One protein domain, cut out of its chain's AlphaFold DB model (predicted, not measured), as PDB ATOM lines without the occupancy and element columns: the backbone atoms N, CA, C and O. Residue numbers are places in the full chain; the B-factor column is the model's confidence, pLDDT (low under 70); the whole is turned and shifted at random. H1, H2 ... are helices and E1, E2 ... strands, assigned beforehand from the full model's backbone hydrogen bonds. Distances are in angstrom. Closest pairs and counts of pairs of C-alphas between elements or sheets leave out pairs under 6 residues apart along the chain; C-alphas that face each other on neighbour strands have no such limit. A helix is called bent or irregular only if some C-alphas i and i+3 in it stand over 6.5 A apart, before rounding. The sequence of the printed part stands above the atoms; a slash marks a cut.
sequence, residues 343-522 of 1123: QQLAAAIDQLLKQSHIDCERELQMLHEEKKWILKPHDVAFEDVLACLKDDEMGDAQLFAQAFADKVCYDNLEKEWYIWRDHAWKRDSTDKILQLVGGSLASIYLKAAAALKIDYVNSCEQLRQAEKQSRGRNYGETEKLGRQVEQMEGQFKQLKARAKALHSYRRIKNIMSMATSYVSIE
ATOM      1  N   GLN A 343     -59.808 -17.817 -25.870       41.53
ATOM      2  CA  GLN A 343     -59.899 -16.825 -26.947       41.53
ATOM      3  C   GLN A 343     -58.558 -16.620 -27.667       41.53
ATOM      4  O   GLN A 343     -58.547 -16.506 -28.887       41.53
ATOM      5  N   GLN A 344     -57.432 -16.627 -26.945       41.09
ATOM      6  CA  GLN A 344     -56.096 -16.521 -27.548       41.09
ATOM      7  C   GLN A 344     -55.726 -17.773 -28.352       41.09
ATOM      8  O   GLN A 344     -55.132 -17.650 -29.421       41.09
ATOM      9  N   LEU A 345     -56.110 -18.968 -27.886       42.12
ATOM     10  CA  LEU A 345     -55.924 -20.206 -28.647       42.12
ATOM     11  C   LEU A 345     -56.760 -20.183 -29.938       42.12
ATOM     12  O   LEU A 345     -56.217 -20.392 -31.019       42.12
ATOM     13  N   ALA A 346     -58.046 -19.830 -29.841       43.84
ATOM     14  CA  ALA A 346     -58.929 -19.701 -30.999       43.84
ATOM     15  C   ALA A 346     -58.462 -18.625 -32.002       43.84
ATOM     16  O   ALA A 346     -58.606 -18.828 -33.205       43.84
ATOM     17  N   ALA A 347     -57.893 -17.507 -31.536       47.22
ATOM     18  CA  ALA A 347     -57.339 -16.461 -32.398       47.22
ATOM     19  C   ALA A 347     -56.042 -16.901 -33.101       47.22
ATOM     20  O   ALA A 347     -55.891 -16.671 -34.298       47.22
ATOM     21  N   ALA A 348     -55.139 -17.585 -32.388       45.41
ATOM     22  CA  ALA A 348     -53.928 -18.151 -32.984       45.41
ATOM     23  C   ALA A 348     -54.262 -19.213 -34.045       45.41
ATOM     24  O   ALA A 348     -53.640 -19.227 -35.103       45.41
ATOM     25  N   ILE A 349     -55.278 -20.050 -33.801       46.25
ATOM     26  CA  ILE A 349     -55.805 -21.002 -34.790       46.25
ATOM     27  C   ILE A 349     -56.382 -20.253 -36.001       46.25
ATOM     28  O   ILE A 349     -55.988 -20.544 -37.122       46.25
ATOM     29  N   ASP A 350     -57.250 -19.254 -35.810       49.31
ATOM     30  CA  ASP A 350     -57.860 -18.488 -36.913       49.31
ATOM     31  C   ASP A 350     -56.810 -17.781 -37.801       49.31
ATOM     32  O   ASP A 350     -56.939 -17.756 -39.026       49.31
ATOM     33  N   GLN A 351     -55.727 -17.279 -37.196       52.47
ATOM     34  CA  GLN A 351     -54.593 -16.681 -37.907       52.47
ATOM     35  C   GLN A 351     -53.723 -17.730 -38.625       52.47
ATOM     36  O   GLN A 351     -53.349 -17.518 -39.779       52.47
ATOM     37  N   LEU A 352     -53.434 -18.871 -37.986       48.75
ATOM     38  CA  LEU A 352     -52.703 -19.985 -38.606       48.75
ATOM     39  C   LEU A 352     -53.466 -20.569 -39.798       48.75
ATOM     40  O   LEU A 352     -52.854 -20.820 -40.834       48.75
ATOM     41  N   LEU A 353     -54.784 -20.756 -39.682       45.97
ATOM     42  CA  LEU A 353     -55.645 -21.242 -40.763       45.97
ATOM     43  C   LEU A 353     -55.555 -20.322 -41.989       45.97
ATOM     44  O   LEU A 353     -55.220 -20.791 -43.072       45.97
ATOM     45  N   LYS A 354     -55.741 -19.007 -41.806       53.12
ATOM     46  CA  LYS A 354     -55.651 -18.013 -42.891       53.12
ATOM     47  C   LYS A 354     -54.278 -17.972 -43.557       53.12
ATOM     48  O   LYS A 354     -54.202 -18.008 -44.780       53.12
ATOM     49  N   GLN A 355     -53.203 -17.930 -42.768       51.47
ATOM     50  CA  GLN A 355     -51.839 -17.902 -43.302       51.47
ATOM     51  C   GLN A 355     -51.538 -19.164 -44.124       51.47
ATOM     52  O   GLN A 355     -51.021 -19.084 -45.234       51.47
ATOM     53  N   SER A 356     -51.907 -20.333 -43.596       46.31
ATOM     54  CA  SER A 356     -51.520 -21.613 -44.192       46.31
ATOM     55  C   SER A 356     -52.433 -22.124 -45.310       46.31
ATOM     56  O   SER A 356     -52.004 -23.008 -46.044       46.31
ATOM     57  N   HIS A 357     -53.630 -21.554 -45.499       47.22
ATOM     58  CA  HIS A 357     -54.405 -21.734 -46.735       47.22
ATOM     59  C   HIS A 357     -53.638 -21.130 -47.924       47.22
ATOM     60  O   HIS A 357     -53.320 -21.835 -48.878       47.22
ATOM     61  N   ILE A 358     -53.219 -19.865 -47.785       53.19
ATOM     62  CA  ILE A 358     -52.468 -19.106 -48.799       53.19
ATOM     63  C   ILE A 358     -51.120 -19.773 -49.114       53.19
ATOM     64  O   ILE A 358     -50.732 -19.877 -50.280       53.19
ATOM     65  N   ASP A 359     -50.402 -20.242 -48.087       50.00
ATOM     66  CA  ASP A 359     -49.123 -20.937 -48.277       50.00
ATOM     67  C   ASP A 359     -49.303 -22.279 -49.019       50.00
ATOM     68  O   ASP A 359     -48.487 -22.615 -49.879       50.00
ATOM     69  N   CYS A 360     -50.370 -23.039 -48.734       41.91
ATOM     70  CA  CYS A 360     -50.622 -24.323 -49.398       41.91
ATOM     71  C   CYS A 360     -51.189 -24.183 -50.813       41.91
ATOM     72  O   CYS A 360     -50.803 -24.975 -51.670       41.91
ATOM     73  N   GLU A 361     -52.028 -23.185 -51.101       48.44
ATOM     74  CA  GLU A 361     -52.440 -22.876 -52.478       48.44
ATOM     75  C   GLU A 361     -51.215 -22.555 -53.344       48.44
ATOM     76  O   GLU A 361     -51.047 -23.140 -54.412       48.44
ATOM     77  N   ARG A 362     -50.289 -21.724 -52.840       50.84
ATOM     78  CA  ARG A 362     -49.029 -21.420 -53.536       50.84
ATOM     79  C   ARG A 362     -48.134 -22.639 -53.748       50.84
ATOM     80  O   ARG A 362     -47.601 -22.801 -54.841       50.84
ATOM     81  N   GLU A 363     -47.956 -23.498 -52.747       47.12
ATOM     82  CA  GLU A 363     -47.140 -24.712 -52.904       47.12
ATOM     83  C   GLU A 363     -47.780 -25.729 -53.864       47.12
ATOM     84  O   GLU A 363     -47.074 -26.328 -54.675       47.12
ATOM     85  N   LEU A 364     -49.107 -25.895 -53.834       47.78
ATOM     86  CA  LEU A 364     -49.839 -26.742 -54.784       47.78
ATOM     87  C   LEU A 364     -49.800 -26.188 -56.214       47.78
ATOM     88  O   LEU A 364     -49.784 -26.976 -57.165       47.78
ATOM     89  N   GLN A 365     -49.757 -24.864 -56.363       50.50
ATOM     90  CA  GLN A 365     -49.622 -24.185 -57.647       50.50
ATOM     91  C   GLN A 365     -48.206 -24.351 -58.224       50.50
ATOM     92  O   GLN A 365     -48.074 -24.794 -59.364       50.50
ATOM     93  N   MET A 366     -47.146 -24.158 -57.425       47.31
ATOM     94  CA  MET A 366     -45.762 -24.466 -57.840       47.31
ATOM     95  C   MET A 366     -45.608 -25.936 -58.277       47.31
ATOM     96  O   MET A 366     -45.027 -26.218 -59.323       47.31
ATOM     97  N   LEU A 367     -46.203 -26.875 -57.527       47.06
ATOM     98  CA  LEU A 367     -46.208 -28.309 -57.860       47.06
ATOM     99  C   LEU A 367     -46.982 -28.656 -59.152       47.06
ATOM    100  O   LEU A 367     -46.781 -29.749 -59.691       47.06
ATOM    101  N   HIS A 368     -47.846 -27.767 -59.653       46.41
ATOM    102  CA  HIS A 368     -48.543 -27.915 -60.939       46.41
ATOM    103  C   HIS A 368     -47.821 -27.225 -62.102       46.41
ATOM    104  O   HIS A 368     -47.832 -27.749 -63.218       46.41
ATOM    105  N   GLU A 369     -47.209 -26.067 -61.853       42.09
ATOM    106  CA  GLU A 369     -46.567 -25.237 -62.876       42.09
ATOM    107  C   GLU A 369     -45.182 -25.785 -63.291       42.09
ATOM    108  O   GLU A 369     -44.816 -25.693 -64.465       42.09
ATOM    109  N   GLU A 370     -44.444 -26.473 -62.405       41.78
ATOM    110  CA  GLU A 370     -43.139 -27.096 -62.715       41.78
ATOM    111  C   GLU A 370     -43.225 -28.416 -63.530       41.78
ATOM    112  O   GLU A 370     -42.697 -29.472 -63.159       41.78
ATOM    113  N   LYS A 371     -43.851 -28.390 -64.714       42.56
ATOM    114  CA  LYS A 371     -43.872 -29.543 -65.638       42.56
ATOM    115  C   LYS A 371     -42.565 -29.726 -66.430       42.56
ATOM    116  O   LYS A 371     -42.529 -29.534 -67.644       42.56
ATOM    117  N   LYS A 372     -41.515 -30.247 -65.776       49.75
ATOM    118  CA  LYS A 372     -40.479 -31.054 -66.471       49.75
ATOM    119  C   LYS A 372     -39.784 -32.101 -65.588       49.75
ATOM    120  O   LYS A 372     -38.562 -32.158 -65.471       49.75
ATOM    121  N   TRP A 373     -40.599 -32.973 -64.994       52.53
ATOM    122  CA  TRP A 373     -40.166 -34.154 -64.243       52.53
ATOM    123  C   TRP A 373     -39.185 -35.016 -65.049       52.53
ATOM    124  O   TRP A 373     -39.476 -35.417 -66.175       52.53
ATOM    125  N   ILE A 374     -38.038 -35.349 -64.451       66.06
ATOM    126  CA  ILE A 374     -37.035 -36.239 -65.060       66.06
ATOM    127  C   ILE A 374     -37.587 -37.670 -65.165       66.06
ATOM    128  O   ILE A 374     -37.340 -38.349 -66.160       66.06
ATOM    129  N   LEU A 375     -38.354 -38.097 -64.162       79.00
ATOM    130  CA  LEU A 375     -39.276 -39.233 -64.173       79.00
ATOM    131  C   LEU A 375     -40.471 -38.840 -63.292       79.00
ATOM    132  O   LEU A 375     -40.266 -38.220 -62.243       79.00
ATOM    133  N   LYS A 376     -41.705 -39.203 -63.666       82.69
ATOM    134  CA  LYS A 376     -42.843 -39.097 -62.737       82.69
ATOM    135  C   LYS A 376     -42.684 -40.201 -61.673       82.69
ATOM    136  O   LYS A 376     -42.576 -41.370 -62.061       82.69
ATOM    137  N   PRO A 377     -42.665 -39.892 -60.364       87.38
ATOM    138  CA  PRO A 377     -42.778 -40.928 -59.346       87.38
ATOM    139  C   PRO A 377     -44.125 -41.651 -59.473       87.38
ATOM    140  O   PRO A 377     -45.104 -41.090 -59.977       87.38
ATOM    141  N   HIS A 378     -44.165 -42.897 -59.010       89.88
ATOM    142  CA  HIS A 378     -45.419 -43.559 -58.668       89.88
ATOM    143  C   HIS A 378     -46.069 -42.842 -57.490       89.88
ATOM    144  O   HIS A 378     -45.395 -42.206 -56.676       89.88
ATOM    145  N   ASP A 379     -47.388 -42.931 -57.421       87.44
ATOM    146  CA  ASP A 379     -48.145 -42.399 -56.300       87.44
ATOM    147  C   ASP A 379     -48.045 -43.410 -55.133       87.44
ATOM    148  O   ASP A 379     -48.248 -44.609 -55.321       87.44
ATOM    149  N   VAL A 380     -47.635 -42.936 -53.951       91.31
ATOM    150  CA  VAL A 380     -47.344 -43.752 -52.751       91.31
ATOM    151  C   VAL A 380     -48.342 -43.393 -51.649       91.31
ATOM    152  O   VAL A 380     -48.705 -42.221 -51.517       91.31
ATOM    153  N   ALA A 381     -48.786 -44.378 -50.861       93.12
ATOM    154  CA  ALA A 381     -49.752 -44.158 -49.787       93.12
ATOM    155  C   ALA A 381     -49.214 -43.191 -48.717       93.12
ATOM    156  O   ALA A 381     -48.021 -43.160 -48.404       93.12
ATOM    157  N   PHE A 382     -50.108 -42.396 -48.132       90.56
ATOM    158  CA  PHE A 382     -49.744 -41.381 -47.143       90.56
ATOM    159  C   PHE A 382     -49.137 -42.007 -45.873       90.56
ATOM    160  O   PHE A 382     -48.178 -41.487 -45.298       90.56
ATOM    161  N   GLU A 383     -49.646 -43.175 -45.493       93.44
ATOM    162  CA  GLU A 383     -49.194 -44.008 -44.382       93.44
ATOM    163  C   GLU A 383     -47.745 -44.475 -44.576       93.44
ATOM    164  O   GLU A 383     -46.956 -44.406 -43.630       93.44
ATOM    165  N   ASP A 384     -47.376 -44.873 -45.798       94.94
ATOM    166  CA  ASP A 384     -46.017 -45.297 -46.157       94.94
ATOM    167  C   ASP A 384     -45.045 -44.112 -46.135       94.94
ATOM    168  O   ASP A 384     -43.965 -44.206 -45.552       94.94
ATOM    169  N   VAL A 385     -45.449 -42.945 -46.654       96.12
ATOM    170  CA  VAL A 385     -44.646 -41.710 -46.547       96.12
ATOM    171  C   VAL A 385     -44.416 -41.335 -45.075       96.12
ATOM    172  O   VAL A 385     -43.307 -40.942 -44.702       96.12
ATOM    173  N   LEU A 386     -45.422 -41.507 -44.208       94.56
ATOM    174  CA  LEU A 386     -45.298 -41.323 -42.756       94.56
ATOM    175  C   LEU A 386     -44.520 -42.441 -42.038       94.56
ATOM    176  O   LEU A 386     -44.061 -42.218 -40.914       94.56
ATOM    177  N   ALA A 387     -44.380 -43.633 -42.619       95.69
ATOM    178  CA  ALA A 387     -43.486 -44.678 -42.124       95.69
ATOM    179  C   ALA A 387     -42.032 -44.330 -42.476       95.69
ATOM    180  O   ALA A 387     -41.217 -44.127 -41.578       95.69
ATOM    181  N   CYS A 388     -41.751 -44.100 -43.758       97.06
ATOM    182  CA  CYS A 388     -40.448 -43.684 -44.280       97.06
ATOM    183  C   CYS A 388     -39.927 -42.370 -43.666       97.06
ATOM    184  O   CYS A 388     -38.721 -42.172 -43.520       97.06
ATOM    185  N   LEU A 389     -40.814 -41.463 -43.244       96.25
ATOM    186  CA  LEU A 389     -40.430 -40.276 -42.475       96.25
ATOM    187  C   LEU A 389     -39.729 -40.630 -41.147       96.25
ATOM    188  O   LEU A 389     -38.797 -39.930 -40.753       96.25
ATOM    189  N   LYS A 390     -40.156 -41.695 -40.455       95.12
ATOM    190  CA  LYS A 390     -39.647 -42.079 -39.125       95.12
ATOM    191  C   LYS A 390     -38.256 -42.709 -39.201       95.12
ATOM    192  O   LYS A 390     -37.402 -42.361 -38.391       95.12
ATOM    193  N   ASP A 391     -38.004 -43.532 -40.217       95.00
ATOM    194  CA  ASP A 391     -36.751 -44.293 -40.391       95.00
ATOM    195  C   ASP A 391     -35.621 -43.474 -41.066       95.00
ATOM    196  O   ASP A 391     -34.700 -44.001 -41.693       95.00
ATOM    197  N   ASP A 392     -35.708 -42.150 -40.937       94.81
ATOM    198  CA  ASP A 392     -34.810 -41.116 -41.456       94.81
ATOM    199  C   ASP A 392     -34.222 -41.363 -42.863       94.81
ATOM    200  O   ASP A 392     -34.978 -41.427 -43.829       94.81
ATOM    201  N   GLU A 393     -32.894 -41.433 -43.018       95.50
ATOM    202  CA  GLU A 393     -32.244 -41.604 -44.333       95.50
ATOM    203  C   GLU A 393     -32.450 -43.003 -44.944       95.50
ATOM    204  O   GLU A 393     -32.325 -43.157 -46.159       95.50
ATOM    205  N   MET A 394     -32.784 -44.012 -44.129       96.12
ATOM    206  CA  MET A 394     -33.102 -45.366 -44.601       96.12
ATOM    207  C   MET A 394     -34.535 -45.420 -45.140       96.12
ATOM    208  O   MET A 394     -34.777 -45.940 -46.227       96.12
ATOM    209  N   GLY A 395     -35.475 -44.794 -44.427       97.19
ATOM    210  CA  GLY A 395     -36.848 -44.616 -44.888       97.19
ATOM    211  C   GLY A 395     -36.936 -43.780 -46.168       97.19
ATOM    212  O   GLY A 395     -37.677 -44.147 -47.074       97.19
ATOM    213  N   ASP A 396     -36.122 -42.725 -46.304       97.06
ATOM    214  CA  ASP A 396     -35.996 -41.974 -47.564       97.06
ATOM    215  C   ASP A 396     -35.534 -42.864 -48.739       97.06
ATOM    216  O   ASP A 396     -36.021 -42.710 -49.859       97.06
ATOM    217  N   ALA A 397     -34.606 -43.800 -48.497       97.19
ATOM    218  CA  ALA A 397     -34.112 -44.736 -49.510       97.19
ATOM    219  C   ALA A 397     -35.157 -45.792 -49.902       97.19
ATOM    220  O   ALA A 397     -35.297 -46.104 -51.086       97.19
ATOM    221  N   GLN A 398     -35.939 -46.283 -48.937       97.06
ATOM    222  CA  GLN A 398     -37.087 -47.148 -49.202       97.06
ATOM    223  C   GLN A 398     -38.176 -46.414 -50.001       97.06
ATOM    224  O   GLN A 398     -38.648 -46.945 -51.005       97.06
ATOM    225  N   LEU A 399     -38.534 -45.184 -49.613       97.12
ATOM    226  CA  LEU A 399     -39.538 -44.383 -50.322       97.12
ATOM    227  C   LEU A 399     -39.090 -44.057 -51.750       97.12
ATOM    228  O   LEU A 399     -39.897 -44.089 -52.677       97.12
ATOM    229  N   PHE A 400     -37.798 -43.785 -51.944       96.62
ATOM    230  CA  PHE A 400     -37.206 -43.633 -53.269       96.62
ATOM    231  C   PHE A 400     -37.364 -44.912 -54.109       96.62
ATOM    232  O   PHE A 400     -37.862 -44.842 -55.233       96.62
ATOM    233  N   ALA A 401     -37.003 -46.076 -53.562       95.81
ATOM    234  CA  ALA A 401     -37.135 -47.350 -54.264       95.81
ATOM    235  C   ALA A 401     -38.596 -47.681 -54.618       95.81
ATOM    236  O   ALA A 401     -38.864 -48.127 -55.727       95.81
ATOM    237  N   GLN A 402     -39.554 -47.393 -53.730       95.38
ATOM    238  CA  GLN A 402     -40.988 -47.553 -54.005       95.38
ATOM    239  C   GLN A 402     -41.474 -46.588 -55.105       95.38
ATOM    240  O   GLN A 402     -42.097 -47.007 -56.080       95.38
ATOM    241  N   ALA A 403     -41.157 -45.296 -54.992       94.31
ATOM    242  CA  ALA A 403     -41.630 -44.265 -55.918       94.31
ATOM    243  C   ALA A 403     -41.056 -44.399 -57.344       94.31
ATOM    244  O   ALA A 403     -41.696 -43.980 -58.316       94.31
ATOM    245  N   PHE A 404     -39.865 -44.979 -57.497       94.62
ATOM    246  CA  PHE A 404     -39.191 -45.145 -58.790       94.62
ATOM    247  C   PHE A 404     -38.988 -46.613 -59.201       94.62
ATOM    248  O   PHE A 404     -38.224 -46.855 -60.128       94.62
ATOM    249  N   ALA A 405     -39.690 -47.559 -58.565       90.19
ATOM    250  CA  ALA A 405     -39.474 -49.011 -58.649       90.19
ATOM    251  C   ALA A 405     -39.124 -49.555 -60.048       90.19
ATOM    252  O   ALA A 405     -38.025 -50.045 -60.276       90.19
ATOM    253  N   ASP A 406     -40.039 -49.424 -61.004       92.00
ATOM    254  CA  ASP A 406     -39.905 -49.886 -62.392       92.00
ATOM    255  C   ASP A 406     -39.189 -48.876 -63.314       92.00
ATOM    256  O   ASP A 406     -39.205 -49.018 -64.535       92.00
ATOM    257  N   LYS A 407     -38.577 -47.829 -62.742       94.38
ATOM    258  CA  LYS A 407     -38.003 -46.686 -63.475       94.38
ATOM    259  C   LYS A 407     -36.505 -46.500 -63.258       94.38
ATOM    260  O   LYS A 407     -35.861 -45.851 -64.084       94.38
ATOM    261  N   VAL A 408     -35.954 -47.028 -62.165       95.69
ATOM    262  CA  VAL A 408     -34.520 -46.988 -61.841       95.69
ATOM    263  C   VAL A 408     -34.048 -48.348 -61.338       95.69
ATOM    264  O   VAL A 408     -34.737 -48.989 -60.554       95.69
ATOM    265  N   CYS A 409     -32.850 -48.764 -61.738       96.00
ATOM    266  CA  CYS A 409     -32.186 -49.934 -61.166       96.00
ATOM    267  C   CYS A 409     -30.672 -49.709 -61.068       96.00
ATOM    268  O   CYS A 409     -30.122 -48.760 -61.640       96.00
ATOM    269  N   TYR A 410     -29.998 -50.570 -60.312       94.94
ATOM    270  CA  TYR A 410     -28.566 -50.478 -60.049       94.94
ATOM    271  C   TYR A 410     -27.872 -51.815 -60.311       94.94
ATOM    272  O   TYR A 410     -28.268 -52.849 -59.774       94.94
ATOM    273  N   ASP A 411     -26.814 -51.795 -61.116       91.56
ATOM    274  CA  ASP A 411     -25.976 -52.971 -61.338       91.56
ATOM    275  C   ASP A 411     -24.874 -53.025 -60.268       91.56
ATOM    276  O   ASP A 411     -24.011 -52.146 -60.195       91.56
ATOM    277  N   ASN A 412     -24.887 -54.062 -59.426       83.44
ATOM    278  CA  ASN A 412     -23.932 -54.210 -58.321       83.44
ATOM    279  C   ASN A 412     -22.487 -54.529 -58.766       83.44
ATOM    280  O   ASN A 412     -21.549 -54.268 -58.001       83.44
ATOM    281  N   LEU A 413     -22.289 -55.102 -59.958       80.38
ATOM    282  CA  LEU A 413     -20.980 -55.513 -60.474       80.38
ATOM    283  C   LEU A 413     -20.315 -54.372 -61.253       80.38
ATOM    284  O   LEU A 413     -19.153 -54.052 -60.993       80.38
ATOM    285  N   GLU A 414     -21.066 -53.737 -62.157       81.12
ATOM    286  CA  GLU A 414     -20.648 -52.534 -62.887       81.12
ATOM    287  C   GLU A 414     -20.569 -51.311 -61.956       81.12
ATOM    288  O   GLU A 414     -19.732 -50.435 -62.172       81.12
ATOM    289  N   LYS A 415     -21.382 -51.289 -60.888       86.19
ATOM    290  CA  LYS A 415     -21.590 -50.165 -59.949       86.19
ATOM    291  C   LYS A 415     -22.202 -48.933 -60.604       86.19
ATOM    292  O   LYS A 415     -21.909 -47.795 -60.235       86.19
ATOM    293  N   GLU A 416     -23.060 -49.188 -61.581       90.25
ATOM    294  CA  GLU A 416     -23.649 -48.190 -62.460       90.25
ATOM    295  C   GLU A 416     -25.165 -48.133 -62.280       90.25
ATOM    296  O   GLU A 416     -25.838 -49.144 -62.064       90.25
ATOM    297  N   TRP A 417     -25.700 -46.921 -62.379       93.75
ATOM    298  CA  TRP A 417     -27.128 -46.649 -62.276       93.75
ATOM    299  C   TRP A 417     -27.782 -46.617 -63.657       93.75
ATOM    300  O   TRP A 417     -27.217 -46.083 -64.613       93.75
ATOM    301  N   TYR A 418     -28.999 -47.145 -63.746       94.81
ATOM    302  CA  TYR A 418     -29.775 -47.232 -64.979       94.81
ATOM    303  C   TYR A 418     -31.167 -46.632 -64.787       94.81
ATOM    304  O   TYR A 418     -31.761 -46.718 -63.713       94.81
ATOM    305  N   ILE A 419     -31.679 -46.006 -65.847       94.44
ATOM    306  CA  ILE A 419     -33.003 -45.387 -65.905       94.44
ATOM    307  C   ILE A 419     -33.782 -46.005 -67.065       94.44
ATOM    308  O   ILE A 419     -33.273 -46.062 -68.187       94.44
ATOM    309  N   TRP A 420     -35.023 -46.415 -66.819       94.19
ATOM    310  CA  TRP A 420     -35.932 -46.875 -67.863       94.19
ATOM    311  C   TRP A 420     -36.438 -45.695 -68.703       94.19
ATOM    312  O   TRP A 420     -37.062 -44.771 -68.170       94.19
ATOM    313  N   ARG A 421     -36.161 -45.706 -70.013       88.94
ATOM    314  CA  ARG A 421     -36.608 -44.690 -70.979       88.94
ATOM    315  C   ARG A 421     -36.702 -45.259 -72.384       88.94
ATOM    316  O   ARG A 421     -35.795 -45.953 -72.828       88.94
ATOM    317  N   ASP A 422     -37.738 -44.856 -73.114       86.94
ATOM    318  CA  ASP A 422     -37.879 -45.118 -74.552       86.94
ATOM    319  C   ASP A 422     -37.681 -46.625 -74.849       86.94
ATOM    320  O   ASP A 422     -36.782 -47.038 -75.579       86.94
ATOM    321  N   HIS A 423     -38.487 -47.433 -74.147       92.44
ATOM    322  CA  HIS A 423     -38.573 -48.903 -74.198       92.44
ATOM    323  C   HIS A 423     -37.316 -49.707 -73.806       92.44
ATOM    324  O   HIS A 423     -37.285 -50.915 -74.032       92.44
ATOM    325  N   ALA A 424     -36.312 -49.078 -73.180       93.88
ATOM    326  CA  ALA A 424     -35.108 -49.762 -72.707       93.88
ATOM    327  C   ALA A 424     -34.478 -49.115 -71.455       93.88
ATOM    328  O   ALA A 424     -34.741 -47.964 -71.099       93.88
ATOM    329  N   TRP A 425     -33.573 -49.841 -70.804       94.94
ATOM    330  CA  TRP A 425     -32.732 -49.338 -69.721       94.94
ATOM    331  C   TRP A 425     -31.508 -48.597 -70.261       94.94
ATOM    332  O   TRP A 425     -30.715 -49.138 -71.030       94.94
ATOM    333  N   LYS A 426     -31.310 -47.352 -69.818       92.50
ATOM    334  CA  LYS A 426     -30.212 -46.478 -70.259       92.50
ATOM    335  C   LYS A 426     -29.374 -46.055 -69.054       92.50
ATOM    336  O   LYS A 426     -29.917 -45.546 -68.073       92.50
ATOM    337  N   ARG A 427     -28.053 -46.260 -69.116       92.69
ATOM    338  CA  ARG A 427     -27.121 -45.903 -68.029       92.69
ATOM    339  C   ARG A 427     -27.146 -44.393 -67.767       92.69
ATOM    340  O   ARG A 427     -27.043 -43.598 -68.707       92.69
ATOM    341  N   ASP A 428     -27.228 -43.982 -66.504       90.75
ATOM    342  CA  ASP A 428     -27.220 -42.572 -66.110       90.75
ATOM    343  C   ASP A 428     -25.807 -41.973 -66.119       90.75
ATOM    344  O   ASP A 428     -25.209 -41.661 -65.094       90.75
ATOM    345  N   SER A 429     -25.305 -41.715 -67.323       79.62
ATOM    346  CA  SER A 429     -24.073 -40.951 -67.573       79.62
ATOM    347  C   SER A 429     -24.149 -39.462 -67.170       79.62
ATOM    348  O   SER A 429     -23.261 -38.682 -67.516       79.62
ATOM    349  N   THR A 430     -25.215 -39.036 -66.482       75.94
ATOM    350  CA  THR A 430     -25.582 -37.624 -66.283       75.94
ATOM    351  C   THR A 430     -25.960 -37.247 -64.846       75.94
ATOM    352  O   THR A 430     -26.411 -36.122 -64.630       75.94
ATOM    353  N   ASP A 431     -25.785 -38.148 -63.874       80.00
ATOM    354  CA  ASP A 431     -26.177 -37.974 -62.463       80.00
ATOM    355  C   ASP A 431     -27.663 -37.538 -62.274       80.00
ATOM    356  O   ASP A 431     -28.033 -36.946 -61.253       80.00
ATOM    357  N   LYS A 432     -28.549 -37.827 -63.241       81.38
ATOM    358  CA  LYS A 432     -29.994 -37.529 -63.194       81.38
ATOM    359  C   LYS A 432     -30.695 -38.169 -62.002       81.38
ATOM    360  O   LYS A 432     -31.621 -37.563 -61.468       81.38
ATOM    361  N   ILE A 433     -30.277 -39.350 -61.547       85.44
ATOM    362  CA  ILE A 433     -30.924 -39.989 -60.391       85.44
ATOM    363  C   ILE A 433     -30.661 -39.198 -59.095       85.44
ATOM    364  O   ILE A 433     -31.549 -39.100 -58.248       85.44
ATOM    365  N   LEU A 434     -29.529 -38.488 -58.980       83.50
ATOM    366  CA  LEU A 434     -29.303 -37.558 -57.859       83.50
ATOM    367  C   LEU A 434     -30.344 -36.420 -57.845       83.50
ATOM    368  O   LEU A 434     -30.747 -35.948 -56.781       83.50
ATOM    369  N   GLN A 435     -30.805 -36.002 -59.028       80.50
ATOM    370  CA  GLN A 435     -31.825 -34.963 -59.202       80.50
ATOM    371  C   GLN A 435     -33.236 -35.490 -58.878       80.50
ATOM    372  O   GLN A 435     -34.064 -34.737 -58.366       80.50
ATOM    373  N   LEU A 436     -33.501 -36.791 -59.076       85.50
ATOM    374  CA  LEU A 436     -34.748 -37.429 -58.630       85.50
ATOM    375  C   LEU A 436     -34.892 -37.399 -57.104       85.50
ATOM    376  O   LEU A 436     -35.986 -37.135 -56.618       85.50
ATOM    377  N   VAL A 437     -33.809 -37.595 -56.342       84.06
ATOM    378  CA  VAL A 437     -33.842 -37.455 -54.873       84.06
ATOM    379  C   VAL A 437     -34.053 -35.991 -54.466       84.06
ATOM    380  O   VAL A 437     -34.930 -35.688 -53.658       84.06
ATOM    381  N   GLY A 438     -33.279 -35.073 -55.052       75.44
ATOM    382  CA  GLY A 438     -33.308 -33.653 -54.688       75.44
ATOM    383  C   GLY A 438     -34.578 -32.896 -55.095       75.44
ATOM    384  O   GLY A 438     -34.869 -31.873 -54.482       75.44
ATOM    385  N   GLY A 439     -35.322 -33.366 -56.101       79.12
ATOM    386  CA  GLY A 439     -36.579 -32.759 -56.555       79.12
ATOM    387  C   GLY A 439     -37.775 -33.699 -56.418       79.12
ATOM    388  O   GLY A 439     -38.687 -33.462 -55.627       79.12
ATOM    389  N   SER A 440     -37.784 -34.793 -57.179       83.75
ATOM    390  CA  SER A 440     -38.972 -35.642 -57.318       83.75
ATOM    391  C   SER A 440     -39.339 -36.425 -56.044       83.75
ATOM    392  O   SER A 440     -40.526 -36.537 -55.757       83.75
ATOM    393  N   LEU A 441     -38.386 -36.881 -55.224       89.19
ATOM    394  CA  LEU A 441     -38.661 -37.465 -53.899       89.19
ATOM    395  C   LEU A 441     -39.100 -36.390 -52.891       89.19
ATOM    396  O   LEU A 441     -40.064 -36.591 -52.152       89.19
ATOM    397  N   ALA A 442     -38.452 -35.220 -52.896       87.19
ATOM    398  CA  ALA A 442     -38.842 -34.089 -52.050       87.19
ATOM    399  C   ALA A 442     -40.299 -33.658 -52.300       87.19
ATOM    400  O   ALA A 442     -41.034 -33.374 -51.352       87.19
ATOM    401  N   SER A 443     -40.755 -33.713 -53.556       82.31
ATOM    402  CA  SER A 443     -42.148 -33.443 -53.927       82.31
ATOM    403  C   SER A 443     -43.164 -34.391 -53.270       82.31
ATOM    404  O   SER A 443     -44.281 -33.965 -52.987       82.31
ATOM    405  N   ILE A 444     -42.803 -35.649 -52.982       89.12
ATOM    406  CA  ILE A 444     -43.703 -36.628 -52.344       89.12
ATOM    407  C   ILE A 444     -43.954 -36.213 -50.892       89.12
ATOM    408  O   ILE A 444     -45.099 -36.168 -50.446       89.12
ATOM    409  N   TYR A 445     -42.901 -35.795 -50.186       91.50
ATOM    410  CA  TYR A 445     -43.021 -35.221 -48.846       91.50
ATOM    411  C   TYR A 445     -43.811 -33.900 -48.829       91.50
ATOM    412  O   TYR A 445     -44.562 -33.664 -47.883       91.50
ATOM    413  N   LEU A 446     -43.714 -33.066 -49.873       83.75
ATOM    414  CA  LEU A 446     -44.541 -31.855 -50.008       83.75
ATOM    415  C   LEU A 446     -46.018 -32.176 -50.296       83.75
ATOM    416  O   LEU A 446     -46.891 -31.603 -49.648       83.75
ATOM    417  N   LYS A 447     -46.315 -33.131 -51.189       82.00
ATOM    418  CA  LYS A 447     -47.683 -33.625 -51.438       82.00
ATOM    419  C   LYS A 447     -48.315 -34.184 -50.160       82.00
ATOM    420  O   LYS A 447     -49.439 -33.818 -49.828       82.00
ATOM    421  N   ALA A 448     -47.579 -35.009 -49.413       87.81
ATOM    422  CA  ALA A 448     -48.025 -35.539 -48.127       87.81
ATOM    423  C   ALA A 448     -48.256 -34.423 -47.089       87.81
ATOM    424  O   ALA A 448     -49.235 -34.469 -46.347       87.81
ATOM    425  N   ALA A 449     -47.401 -33.391 -47.056       84.44
ATOM    426  CA  ALA A 449     -47.612 -32.227 -46.195       84.44
ATOM    427  C   ALA A 449     -48.883 -31.448 -46.577       84.44
ATOM    428  O   ALA A 449     -49.627 -31.043 -45.686       84.44
ATOM    429  N   ALA A 450     -49.156 -31.262 -47.871       77.12
ATOM    430  CA  ALA A 450     -50.361 -30.588 -48.352       77.12
ATOM    431  C   ALA A 450     -51.640 -31.389 -48.037       77.12
ATOM    432  O   ALA A 450     -52.595 -30.814 -47.520       77.12
ATOM    433  N   ALA A 451     -51.637 -32.709 -48.255       79.31
ATOM    434  CA  ALA A 451     -52.760 -33.589 -47.917       79.31
ATOM    435  C   ALA A 451     -53.085 -33.541 -46.412       79.31
ATOM    436  O   ALA A 451     -54.182 -33.138 -46.026       79.31
ATOM    437  N   LEU A 452     -52.088 -33.804 -45.557       85.19
ATOM    438  CA  LEU A 452     -52.223 -33.710 -44.098       85.19
ATOM    439  C   LEU A 452     -52.706 -32.328 -43.633       85.19
ATOM    440  O   LEU A 452     -53.348 -32.202 -42.587       85.19
ATOM    441  N   LYS A 453     -52.382 -31.266 -44.381       77.06
ATOM    442  CA  LYS A 453     -52.775 -29.913 -44.010       77.06
ATOM    443  C   LYS A 453     -54.278 -29.673 -44.150       77.06
ATOM    444  O   LYS A 453     -54.830 -28.956 -43.316       77.06
ATOM    445  N   ILE A 454     -54.931 -30.293 -45.134       75.62
ATOM    446  CA  ILE A 454     -56.391 -30.243 -45.300       75.62
ATOM    447  C   ILE A 454     -57.062 -30.883 -44.076       75.62
ATOM    448  O   ILE A 454     -57.901 -30.258 -43.425       75.62
ATOM    449  N   ASP A 455     -56.608 -32.068 -43.669       79.38
ATOM    450  CA  ASP A 455     -57.152 -32.757 -42.494       79.38
ATOM    451  C   ASP A 455     -56.853 -32.022 -41.180       79.38
ATOM    452  O   ASP A 455     -57.679 -32.022 -40.264       79.38
ATOM    453  N   TYR A 456     -55.705 -31.341 -41.078       78.56
ATOM    454  CA  TYR A 456     -55.390 -30.451 -39.955       78.56
ATOM    455  C   TYR A 456     -56.367 -29.268 -39.884       78.56
ATOM    456  O   TYR A 456     -56.857 -28.960 -38.800       78.56
ATOM    457  N   VAL A 457     -56.685 -28.626 -41.018       74.31
ATOM    458  CA  VAL A 457     -57.679 -27.536 -41.087       74.31
ATOM    459  C   VAL A 457     -59.038 -28.038 -40.595       74.31
ATOM    460  O   VAL A 457     -59.598 -27.468 -39.656       74.31
ATOM    461  N   ASN A 458     -59.508 -29.165 -41.138       76.31
ATOM    462  CA  ASN A 458     -60.767 -29.801 -40.744       76.31
ATOM    463  C   ASN A 458     -60.791 -30.150 -39.241       76.31
ATOM    464  O   ASN A 458     -61.767 -29.867 -38.543       76.31
ATOM    465  N   SER A 459     -59.694 -30.698 -38.712       78.00
ATOM    466  CA  SER A 459     -59.551 -31.050 -37.289       78.00
ATOM    467  C   SER A 459     -59.538 -29.814 -36.378       78.00
ATOM    468  O   SER A 459     -60.141 -29.831 -35.302       78.00
ATOM    469  N   CYS A 460     -58.915 -28.710 -36.806       75.50
ATOM    470  CA  CYS A 460     -58.973 -27.425 -36.104       75.50
ATOM    471  C   CYS A 460     -60.400 -26.860 -36.053       75.50
ATOM    472  O   CYS A 460     -60.800 -26.312 -35.023       75.50
ATOM    473  N   GLU A 461     -61.185 -26.997 -37.125       76.38
ATOM    474  CA  GLU A 461     -62.587 -26.570 -37.122       76.38
ATOM    475  C   GLU A 461     -63.456 -27.438 -36.212       76.38
ATOM    476  O   GLU A 461     -64.228 -26.895 -35.418       76.38
ATOM    477  N   GLN A 462     -63.291 -28.764 -36.248       80.94
ATOM    478  CA  GLN A 462     -63.976 -29.691 -35.339       80.94
ATOM    479  C   GLN A 462     -63.662 -29.369 -33.871       80.94
ATOM    480  O   GLN A 462     -64.579 -29.224 -33.061       80.94
ATOM    481  N   LEU A 463     -62.384 -29.148 -33.533       79.12
ATOM    482  CA  LEU A 463     -61.968 -28.696 -32.203       79.12
ATOM    483  C   LEU A 463     -62.640 -27.366 -31.824       79.12
ATOM    484  O   LEU A 463     -63.211 -27.253 -30.741       79.12
ATOM    485  N   ARG A 464     -62.653 -26.379 -32.727       75.19
ATOM    486  CA  ARG A 464     -63.301 -25.071 -32.518       75.19
ATOM    487  C   ARG A 464     -64.818 -25.181 -32.323       75.19
ATOM    488  O   ARG A 464     -65.397 -24.372 -31.596       75.19
ATOM    489  N   GLN A 465     -65.479 -26.145 -32.961       79.69
ATOM    490  CA  GLN A 465     -66.902 -26.430 -32.754       79.69
ATOM    491  C   GLN A 465     -67.138 -27.112 -31.399       79.69
ATOM    492  O   GLN A 465     -67.967 -26.636 -30.619       79.69
ATOM    493  N   ALA A 466     -66.350 -28.137 -31.065       77.94
ATOM    494  CA  ALA A 466     -66.399 -28.818 -29.771       77.94
ATOM    495  C   ALA A 466     -66.111 -27.855 -28.601       77.94
ATOM    496  O   ALA A 466     -66.802 -27.891 -27.585       77.94
ATOM    497  N   GLU A 467     -65.170 -26.917 -28.744       76.81
ATOM    498  CA  GLU A 467     -64.899 -25.864 -27.753       76.81
ATOM    499  C   GLU A 467     -66.066 -24.883 -27.551       76.81
ATOM    500  O   GLU A 467     -66.299 -24.439 -26.425       76.81
ATOM    501  N   LYS A 468     -66.816 -24.549 -28.610       74.25
ATOM    502  CA  LYS A 468     -68.023 -23.704 -28.517       74.25
ATOM    503  C   LYS A 468     -69.178 -24.433 -27.826       74.25
ATOM    504  O   LYS A 468     -69.906 -23.820 -27.046       74.25
ATOM    505  N   GLN A 469     -69.352 -25.723 -28.119       71.12
ATOM    506  CA  GLN A 469     -70.420 -26.556 -27.556       71.12
ATOM    507  C   GLN A 469     -70.129 -26.969 -26.103       71.12
ATOM    508  O   GLN A 469     -71.043 -27.040 -25.281       71.12
ATOM    509  N   SER A 470     -68.857 -27.173 -25.743       62.84
ATOM    510  CA  SER A 470     -68.412 -27.603 -24.409       62.84
ATOM    511  C   SER A 470     -68.439 -26.489 -23.347       62.84
ATOM    512  O   SER A 470     -67.466 -26.242 -22.632       62.84
ATOM    513  N   ARG A 471     -69.620 -25.895 -23.123       54.72
ATOM    514  CA  ARG A 471     -69.959 -25.131 -21.903       54.72
ATOM    515  C   ARG A 471     -70.059 -26.051 -20.664       54.72
ATOM    516  O   ARG A 471     -71.087 -26.118 -19.999       54.72
ATOM    517  N   GLY A 472     -68.972 -26.767 -20.359       52.72
ATOM    518  CA  GLY A 472     -68.740 -27.443 -19.078       52.72
ATOM    519  C   GLY A 472     -69.118 -28.926 -18.958       52.72
ATOM    520  O   GLY A 472     -69.277 -29.374 -17.827       52.72
ATOM    521  N   ARG A 473     -69.285 -29.698 -20.052       52.91
ATOM    522  CA  ARG A 473     -69.680 -31.130 -19.949       52.91
ATOM    523  C   ARG A 473     -68.894 -32.192 -20.740       52.91
ATOM    524  O   ARG A 473     -69.041 -33.349 -20.375       52.91
ATOM    525  N   ASN A 474     -68.056 -31.866 -21.736       55.75
ATOM    526  CA  ASN A 474     -67.336 -32.898 -22.521       55.75
ATOM    527  C   ASN A 474     -65.822 -32.637 -22.687       55.75
ATOM    528  O   ASN A 474     -65.295 -32.564 -23.792       55.75
ATOM    529  N   TYR A 475     -65.112 -32.468 -21.565       61.56
ATOM    530  CA  TYR A 475     -63.694 -32.066 -21.542       61.56
ATOM    531  C   TYR A 475     -62.763 -33.028 -22.310       61.56
ATOM    532  O   TYR A 475     -61.916 -32.582 -23.085       61.56
ATOM    533  N   GLY A 476     -62.947 -34.344 -22.143       70.06
ATOM    534  CA  GLY A 476     -62.069 -35.363 -22.736       70.06
ATOM    535  C   GLY A 476     -62.131 -35.454 -24.265       70.06
ATOM    536  O   GLY A 476     -61.142 -35.820 -24.893       70.06
ATOM    537  N   GLU A 477     -63.252 -35.074 -24.883       74.56
ATOM    538  CA  GLU A 477     -63.390 -35.041 -26.345       74.56
ATOM    539  C   GLU A 477     -62.599 -33.873 -26.949       74.56
ATOM    540  O   GLU A 477     -61.786 -34.076 -27.852       74.56
ATOM    541  N   THR A 478     -62.737 -32.670 -26.376       76.56
ATOM    542  CA  THR A 478     -61.892 -31.519 -26.735       76.56
ATOM    543  C   THR A 478     -60.407 -31.781 -26.485       76.56
ATOM    544  O   THR A 478     -59.573 -31.348 -27.274       76.56
ATOM    545  N   GLU A 479     -60.053 -32.523 -25.432       79.25
ATOM    546  CA  GLU A 479     -58.658 -32.877 -25.144       79.25
ATOM    547  C   GLU A 479     -58.093 -33.893 -26.156       79.25
ATOM    548  O   GLU A 479     -56.944 -33.766 -26.584       79.25
ATOM    549  N   LYS A 480     -58.904 -34.868 -26.593       81.81
ATOM    550  CA  LYS A 480     -58.538 -35.825 -27.649       81.81
ATOM    551  C   LYS A 480     -58.315 -35.117 -28.991       81.81
ATOM    552  O   LYS A 480     -57.285 -35.340 -29.621       81.81
ATOM    553  N   LEU A 481     -59.242 -34.242 -29.393       77.06
ATOM    554  CA  LEU A 481     -59.121 -33.435 -30.615       77.06
ATOM    555  C   LEU A 481     -57.913 -32.486 -30.550       77.06
ATOM    556  O   LEU A 481     -57.181 -32.366 -31.528       77.06
ATOM    557  N   GLY A 482     -57.644 -31.876 -29.389       74.44
ATOM    558  CA  GLY A 482     -56.448 -31.059 -29.164       74.44
ATOM    559  C   GLY A 482     -55.149 -31.836 -29.402       74.44
ATOM    560  O   GLY A 482     -54.316 -31.404 -30.195       74.44
ATOM    561  N   ARG A 483     -55.011 -33.025 -28.796       79.94
ATOM    562  CA  ARG A 483     -53.837 -33.895 -28.999       79.94
ATOM    563  C   ARG A 483     -53.681 -34.359 -30.453       79.94
ATOM    564  O   ARG A 483     -52.558 -34.443 -30.942       79.94
ATOM    565  N   GLN A 484     -54.785 -34.622 -31.155       83.31
ATOM    566  CA  GLN A 484     -54.771 -34.958 -32.583       83.31
ATOM    567  C   GLN A 484     -54.261 -33.782 -33.437       83.31
ATOM    568  O   GLN A 484     -53.362 -33.970 -34.255       83.31
ATOM    569  N   VAL A 485     -54.758 -32.564 -33.200       79.44
ATOM    570  CA  VAL A 485     -54.296 -31.343 -33.888       79.44
ATOM    571  C   VAL A 485     -52.804 -31.083 -33.636       79.44
ATOM    572  O   VAL A 485     -52.067 -30.815 -34.586       79.44
ATOM    573  N   GLU A 486     -52.323 -31.225 -32.394       79.88
ATOM    574  CA  GLU A 486     -50.894 -31.086 -32.061       79.88
ATOM    575  C   GLU A 486     -50.016 -32.129 -32.777       79.88
ATOM    576  O   GLU A 486     -48.962 -31.783 -33.321       79.88
ATOM    577  N   GLN A 487     -50.458 -33.391 -32.834       86.19
ATOM    578  CA  GLN A 487     -49.758 -34.462 -33.550       86.19
ATOM    579  C   GLN A 487     -49.645 -34.158 -35.053       86.19
ATOM    580  O   GLN A 487     -48.556 -34.271 -35.624       86.19
ATOM    581  N   MET A 488     -50.744 -33.732 -35.681       83.44
ATOM    582  CA  MET A 488     -50.788 -33.405 -37.109       83.44
ATOM    583  C   MET A 488     -49.933 -32.171 -37.435       83.44
ATOM    584  O   MET A 488     -49.239 -32.156 -38.452       83.44
ATOM    585  N   GLU A 489     -49.882 -31.164 -36.551       82.62
ATOM    586  CA  GLU A 489     -48.973 -30.019 -36.711       82.62
ATOM    587  C   GLU A 489     -47.496 -30.434 -36.638       82.62
ATOM    588  O   GLU A 489     -46.658 -29.916 -37.383       82.62
ATOM    589  N   GLY A 490     -47.169 -31.378 -35.749       83.88
ATOM    590  CA  GLY A 490     -45.838 -31.971 -35.639       83.88
ATOM    591  C   GLY A 490     -45.429 -32.711 -36.914       83.88
ATOM    592  O   GLY A 490     -44.360 -32.442 -37.464       83.88
ATOM    593  N   GLN A 491     -46.304 -33.580 -37.424       90.06
ATOM    594  CA  GLN A 491     -46.089 -34.328 -38.667       90.06
ATOM    595  C   GLN A 491     -45.946 -33.394 -39.882       90.06
ATOM    596  O   GLN A 491     -44.992 -33.536 -40.645       90.06
ATOM    597  N   PHE A 492     -46.804 -32.379 -40.027       86.50
ATOM    598  CA  PHE A 492     -46.718 -31.379 -41.103       86.50
ATOM    599  C   PHE A 492     -45.357 -30.661 -41.126       86.50
ATOM    600  O   PHE A 492     -44.726 -30.533 -42.180       86.50
ATOM    601  N   LYS A 493     -44.858 -30.245 -39.953       85.62
ATOM    602  CA  LYS A 493     -43.531 -29.621 -39.818       85.62
ATOM    603  C   LYS A 493     -42.400 -30.587 -40.172       85.62
ATOM    604  O   LYS A 493     -41.448 -30.173 -40.830       85.62
ATOM    605  N   GLN A 494     -42.500 -31.856 -39.771       93.88
ATOM    606  CA  GLN A 494     -41.508 -32.886 -40.100       93.88
ATOM    607  C   GLN A 494     -41.464 -33.185 -41.606       93.88
ATOM    608  O   GLN A 494     -40.374 -33.225 -42.169       93.88
ATOM    609  N   LEU A 495     -42.618 -33.311 -42.273       90.38
ATOM    610  CA  LEU A 495     -42.711 -33.532 -43.722       90.38
ATOM    611  C   LEU A 495     -42.055 -32.385 -44.515       90.38
ATOM    612  O   LEU A 495     -41.183 -32.632 -45.351       90.38
ATOM    613  N   LYS A 496     -42.376 -31.120 -44.195       87.12
ATOM    614  CA  LYS A 496     -41.717 -29.955 -44.824       87.12
ATOM    615  C   LYS A 496     -40.219 -29.875 -44.517       87.12
ATOM    616  O   LYS A 496     -39.424 -29.551 -45.401       87.12
ATOM    617  N   ALA A 497     -39.809 -30.186 -43.285       88.62
ATOM    618  CA  ALA A 497     -38.394 -30.229 -42.919       88.62
ATOM    619  C   ALA A 497     -37.636 -31.327 -43.684       88.62
ATOM    620  O   ALA A 497     -36.511 -31.085 -44.124       88.62
ATOM    621  N   ARG A 498     -38.256 -32.495 -43.901       94.12
ATOM    622  CA  ARG A 498     -37.688 -33.597 -44.687       94.12
ATOM    623  C   ARG A 498     -37.526 -33.218 -46.155       94.12
ATOM    624  O   ARG A 498     -36.422 -33.357 -46.671       94.12
ATOM    625  N   ALA A 499     -38.561 -32.661 -46.788       87.81
ATOM    626  CA  ALA A 499     -38.475 -32.162 -48.163       87.81
ATOM    627  C   ALA A 499     -37.292 -31.192 -48.340       87.81
ATOM    628  O   ALA A 499     -36.450 -31.388 -49.213       87.81
ATOM    629  N   LYS A 500     -37.140 -30.216 -47.431       83.81
ATOM    630  CA  LYS A 500     -36.000 -29.286 -47.443       83.81
ATOM    631  C   LYS A 500     -34.646 -29.974 -47.201       83.81
ATOM    632  O   LYS A 500     -33.640 -29.560 -47.776       83.81
ATOM    633  N   ALA A 501     -34.598 -31.006 -46.356       88.94
ATOM    634  CA  ALA A 501     -33.377 -31.762 -46.074       88.94
ATOM    635  C   ALA A 501     -32.893 -32.600 -47.272       88.94
ATOM    636  O   ALA A 501     -31.692 -32.856 -47.379       88.94
ATOM    637  N   LEU A 502     -33.785 -32.987 -48.192       86.94
ATOM    638  CA  LEU A 502     -33.443 -33.766 -49.388       86.94
ATOM    639  C   LEU A 502     -32.633 -32.987 -50.434       86.94
ATOM    640  O   LEU A 502     -31.965 -33.608 -51.252       86.94
ATOM    641  N   HIS A 503     -32.568 -31.654 -50.359       81.38
ATOM    642  CA  HIS A 503     -31.607 -30.868 -51.148       81.38
ATOM    643  C   HIS A 503     -30.155 -30.968 -50.621       81.38
ATOM    644  O   HIS A 503     -29.222 -30.468 -51.249       81.38
ATOM    645  N   SER A 504     -29.922 -31.597 -49.460       86.12
ATOM    646  CA  SER A 504     -28.575 -31.791 -48.913       86.12
ATOM    647  C   SER A 504     -27.817 -32.867 -49.690       86.12
ATOM    648  O   SER A 504     -28.140 -34.048 -49.596       86.12
ATOM    649  N   TYR A 505     -26.736 -32.490 -50.378       81.62
ATOM    650  CA  TYR A 505     -25.874 -33.419 -51.126       81.62
ATOM    651  C   TYR A 505     -25.382 -34.622 -50.298       81.62
ATOM    652  O   TYR A 505     -25.248 -35.727 -50.825       81.62
ATOM    653  N   ARG A 506     -25.152 -34.435 -48.987       88.56
ATOM    654  CA  ARG A 506     -24.819 -35.537 -48.068       88.56
ATOM    655  C   ARG A 506     -25.981 -36.520 -47.935       88.56
ATOM    656  O   ARG A 506     -25.761 -37.719 -48.055       88.56
ATOM    657  N   ARG A 507     -27.197 -36.010 -47.721       93.25
ATOM    658  CA  ARG A 507     -28.407 -36.825 -47.577       93.25
ATOM    659  C   ARG A 507     -28.731 -37.555 -48.879       93.25
ATOM    660  O   ARG A 507     -28.931 -38.759 -48.847       93.25
ATOM    661  N   ILE A 508     -28.643 -36.865 -50.023       88.44
ATOM    662  CA  ILE A 508     -28.768 -37.473 -51.359       88.44
ATOM    663  C   ILE A 508     -27.796 -38.648 -51.514       88.44
ATOM    664  O   ILE A 508     -28.214 -39.736 -51.897       88.44
ATOM    665  N   LYS A 509     -26.509 -38.477 -51.181       89.81
ATOM    666  CA  LYS A 509     -25.527 -39.570 -51.277       89.81
ATOM    667  C   LYS A 509     -25.807 -40.736 -50.332       89.81
ATOM    668  O   LYS A 509     -25.628 -41.880 -50.741       89.81
ATOM    669  N   ASN A 510     -26.247 -40.459 -49.108       92.81
ATOM    670  CA  ASN A 510     -26.604 -41.496 -48.144       92.81
ATOM    671  C   ASN A 510     -27.818 -42.305 -48.633       92.81
ATOM    672  O   ASN A 510     -27.737 -43.528 -48.700       92.81
ATOM    673  N   ILE A 511     -28.878 -41.622 -49.080       95.06
ATOM    674  CA  ILE A 511     -30.071 -42.222 -49.697       95.06
ATOM    675  C   ILE A 511     -29.682 -43.090 -50.888       95.06
ATOM    676  O   ILE A 511     -30.006 -44.270 -50.911       95.06
ATOM    677  N   MET A 512     -28.925 -42.543 -51.842       92.31
ATOM    678  CA  MET A 512     -28.489 -43.272 -53.034       92.31
ATOM    679  C   MET A 512     -27.664 -44.516 -52.688       92.31
ATOM    680  O   MET A 512     -27.841 -45.548 -53.320       92.31
ATOM    681  N   SER A 513     -26.801 -44.449 -51.669       92.75
ATOM    682  CA  SER A 513     -25.992 -45.593 -51.221       92.75
ATOM    683  C   SER A 513     -26.778 -46.655 -50.441       92.75
ATOM    684  O   SER A 513     -26.261 -47.756 -50.266       92.75
ATOM    685  N   MET A 514     -27.969 -46.333 -49.932       95.00
ATOM    686  CA  MET A 514     -28.874 -47.294 -49.288       95.00
ATOM    687  C   MET A 514     -29.897 -47.848 -50.289       95.00
ATOM    688  O   MET A 514     -30.206 -49.037 -50.252       95.00
ATOM    689  N   ALA A 515     -30.347 -47.019 -51.234       95.19
ATOM    690  CA  ALA A 515     -31.298 -47.365 -52.287       95.19
ATOM    691  C   ALA A 515     -30.790 -48.480 -53.212       95.19
ATOM    692  O   ALA A 515     -31.598 -49.285 -53.671       95.19
ATOM    693  N   THR A 516     -29.472 -48.584 -53.442       93.38
ATOM    694  CA  THR A 516     -28.874 -49.669 -54.247       93.38
ATOM    695  C   THR A 516     -29.342 -51.053 -53.800       93.38
ATOM    696  O   THR A 516     -29.621 -51.885 -54.649       93.38
ATOM    697  N   SER A 517     -29.494 -51.290 -52.492       91.44
ATOM    698  CA  SER A 517     -29.927 -52.579 -51.926       91.44
ATOM    699  C   SER A 517     -31.398 -52.929 -52.190       91.44
ATOM    700  O   SER A 517     -31.791 -54.070 -51.972       91.44
ATOM    701  N   TYR A 518     -32.213 -51.960 -52.615       93.69
ATOM    702  CA  TYR A 518     -33.643 -52.134 -52.892       93.69
ATOM    703  C   TYR A 518     -33.958 -52.235 -54.392       93.69
ATOM    704  O   TYR A 518     -34.988 -52.793 -54.755       93.69
ATOM    705  N   VAL A 519     -33.090 -51.693 -55.256       94.06
ATOM    706  CA  VAL A 519     -33.255 -51.686 -56.726       94.06
ATOM    707  C   VAL A 519     -32.078 -52.350 -57.455       94.06
ATOM    708  O   VAL A 519     -31.821 -52.085 -58.632       94.06
ATOM    709  N   SER A 520     -31.323 -53.191 -56.745       93.38
ATOM    710  CA  SER A 520     -30.206 -53.947 -57.307       93.38
ATOM    711  C   SER A 520     -30.670 -55.066 -58.226       93.38
ATOM    712  O   SER A 520     -31.572 -55.821 -57.864       93.38
ATOM    713  N   ILE A 521     -29.947 -55.257 -59.325       92.50
ATOM    714  CA  ILE A 521     -30.073 -56.426 -60.199       92.50
ATOM    715  C   ILE A 521     -28.723 -57.124 -60.403       92.50
ATOM    716  O   ILE A 521     -27.664 -56.590 -60.056       92.50
ATOM    717  N   GLU A 522     -28.767 -58.328 -60.969       85.12
ATOM    718  CA  GLU A 522     -27.579 -59.052 -61.417       85.12
ATOM    719  C   GLU A 522     -27.266 -58.716 -62.882       85.12
ATOM    720  O   GLU A 522     -28.162 -58.669 -63.723       85.12
TER     721      GLU A 522
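Overview. This is residues 343 to 522 of the 1123 residues of the protein "SF3 helicase domain-containing protein" of Dictyobacter sp. Uno17 (UniProt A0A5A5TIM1). A small three-stranded sheet, E1 to E3, makes the head's tip at one end of a long rod. The rod's length is a helical hairpin of H4 and H5, with H1 running beside H4, and the short helices H2, H3 and H6 pack together round the part of H4 nearer the sheet. The printed part has 180 residues with six named helices and three named strands, which follow along the chain as H1 H2 H3 E1 E2 E3 H4 H5 H6; the sheet's order is E1 - E2 - E3, all antiparallel, and the class is mostly helix. The whole is loose, with a radius of gyration of the C-alphas of 20.2 A, and spans 70 by 31 by 28 A.

Along the chain. Start at the sheet: E1 is residues 408 to 411, E2 residues 416 to 421, 15.9 A long, and E3 residues 424 to 427. Find C-alpha 432 at (-29.994, -37.529, -63.194); from there H4, residues 432 to 469, runs 55.0 A to C-alpha 469 at (-70.420, -26.556, -27.556). H5, residues 475 to 501, comes back over 39.0 A. H1, residues 343 to 369 and 39.2 A long, begins at C-alpha 343 at (-59.899, -16.825, -26.947). The shorter helices are H2, residues 382 to 388, H3, residues 392 to 403, and H6, residues 505 to 515.

Arrangement. E1, E2 and E3 form a meander, each strand the antiparallel neighbour of the one before. Look for N 409 and O 418, 3.0 A apart, between E1 and E2, and N 419 and O 426, 2.9 A, between E2 and E3. Residues 410 to 411 of E1 also pair, parallel, with residues 520 to 521. H4 only grazes the sheet, with residues 432 to 433. H4 is the hub, touching five helices, and is only just irregular: C-alphas 438 and 441 are 6.6 A apart. H5 touches it at a shallow tilt of 17 degrees, opposite ways, closest at the C-alphas of Ala 442 and Ala 499, 4.4 A. H1 touches H4 at a shallow tilt of 31 degrees, closest at the C-alphas of Cys 360 and Ala 450, 6.4 A, and is apart from H5. H4 touches H6 with residues 434 to 438 alone, about perpendicular at 84 degrees; the closest C-alphas are those of Val 437 and Ile 508, 6.2 A. H3 touches H6 at a steep tilt of 61 degrees, closest at the C-alphas of Ala 397 and Ala 515, 4.7 A. H2 touches H3, closest at the C-alphas of Cys 388 and Gly 395, 3.8 A. In H2, H3, H5 and H6 every O i to N i+4 pair is within hydrogen-bond range; H1 has 22 of 23 and H4 29 of 34.

Size, cuts and confidence. The two C-alphas farthest apart, those of Glu 414 and Arg 471, are 69.7 A from each other. The printed part has no cut. Look at residues 370 to 381 for the one long link, H1 to H2. Mean pLDDT of the printed part is 79.1; it is under 70 in residues 343 to 374 and 470 to 475.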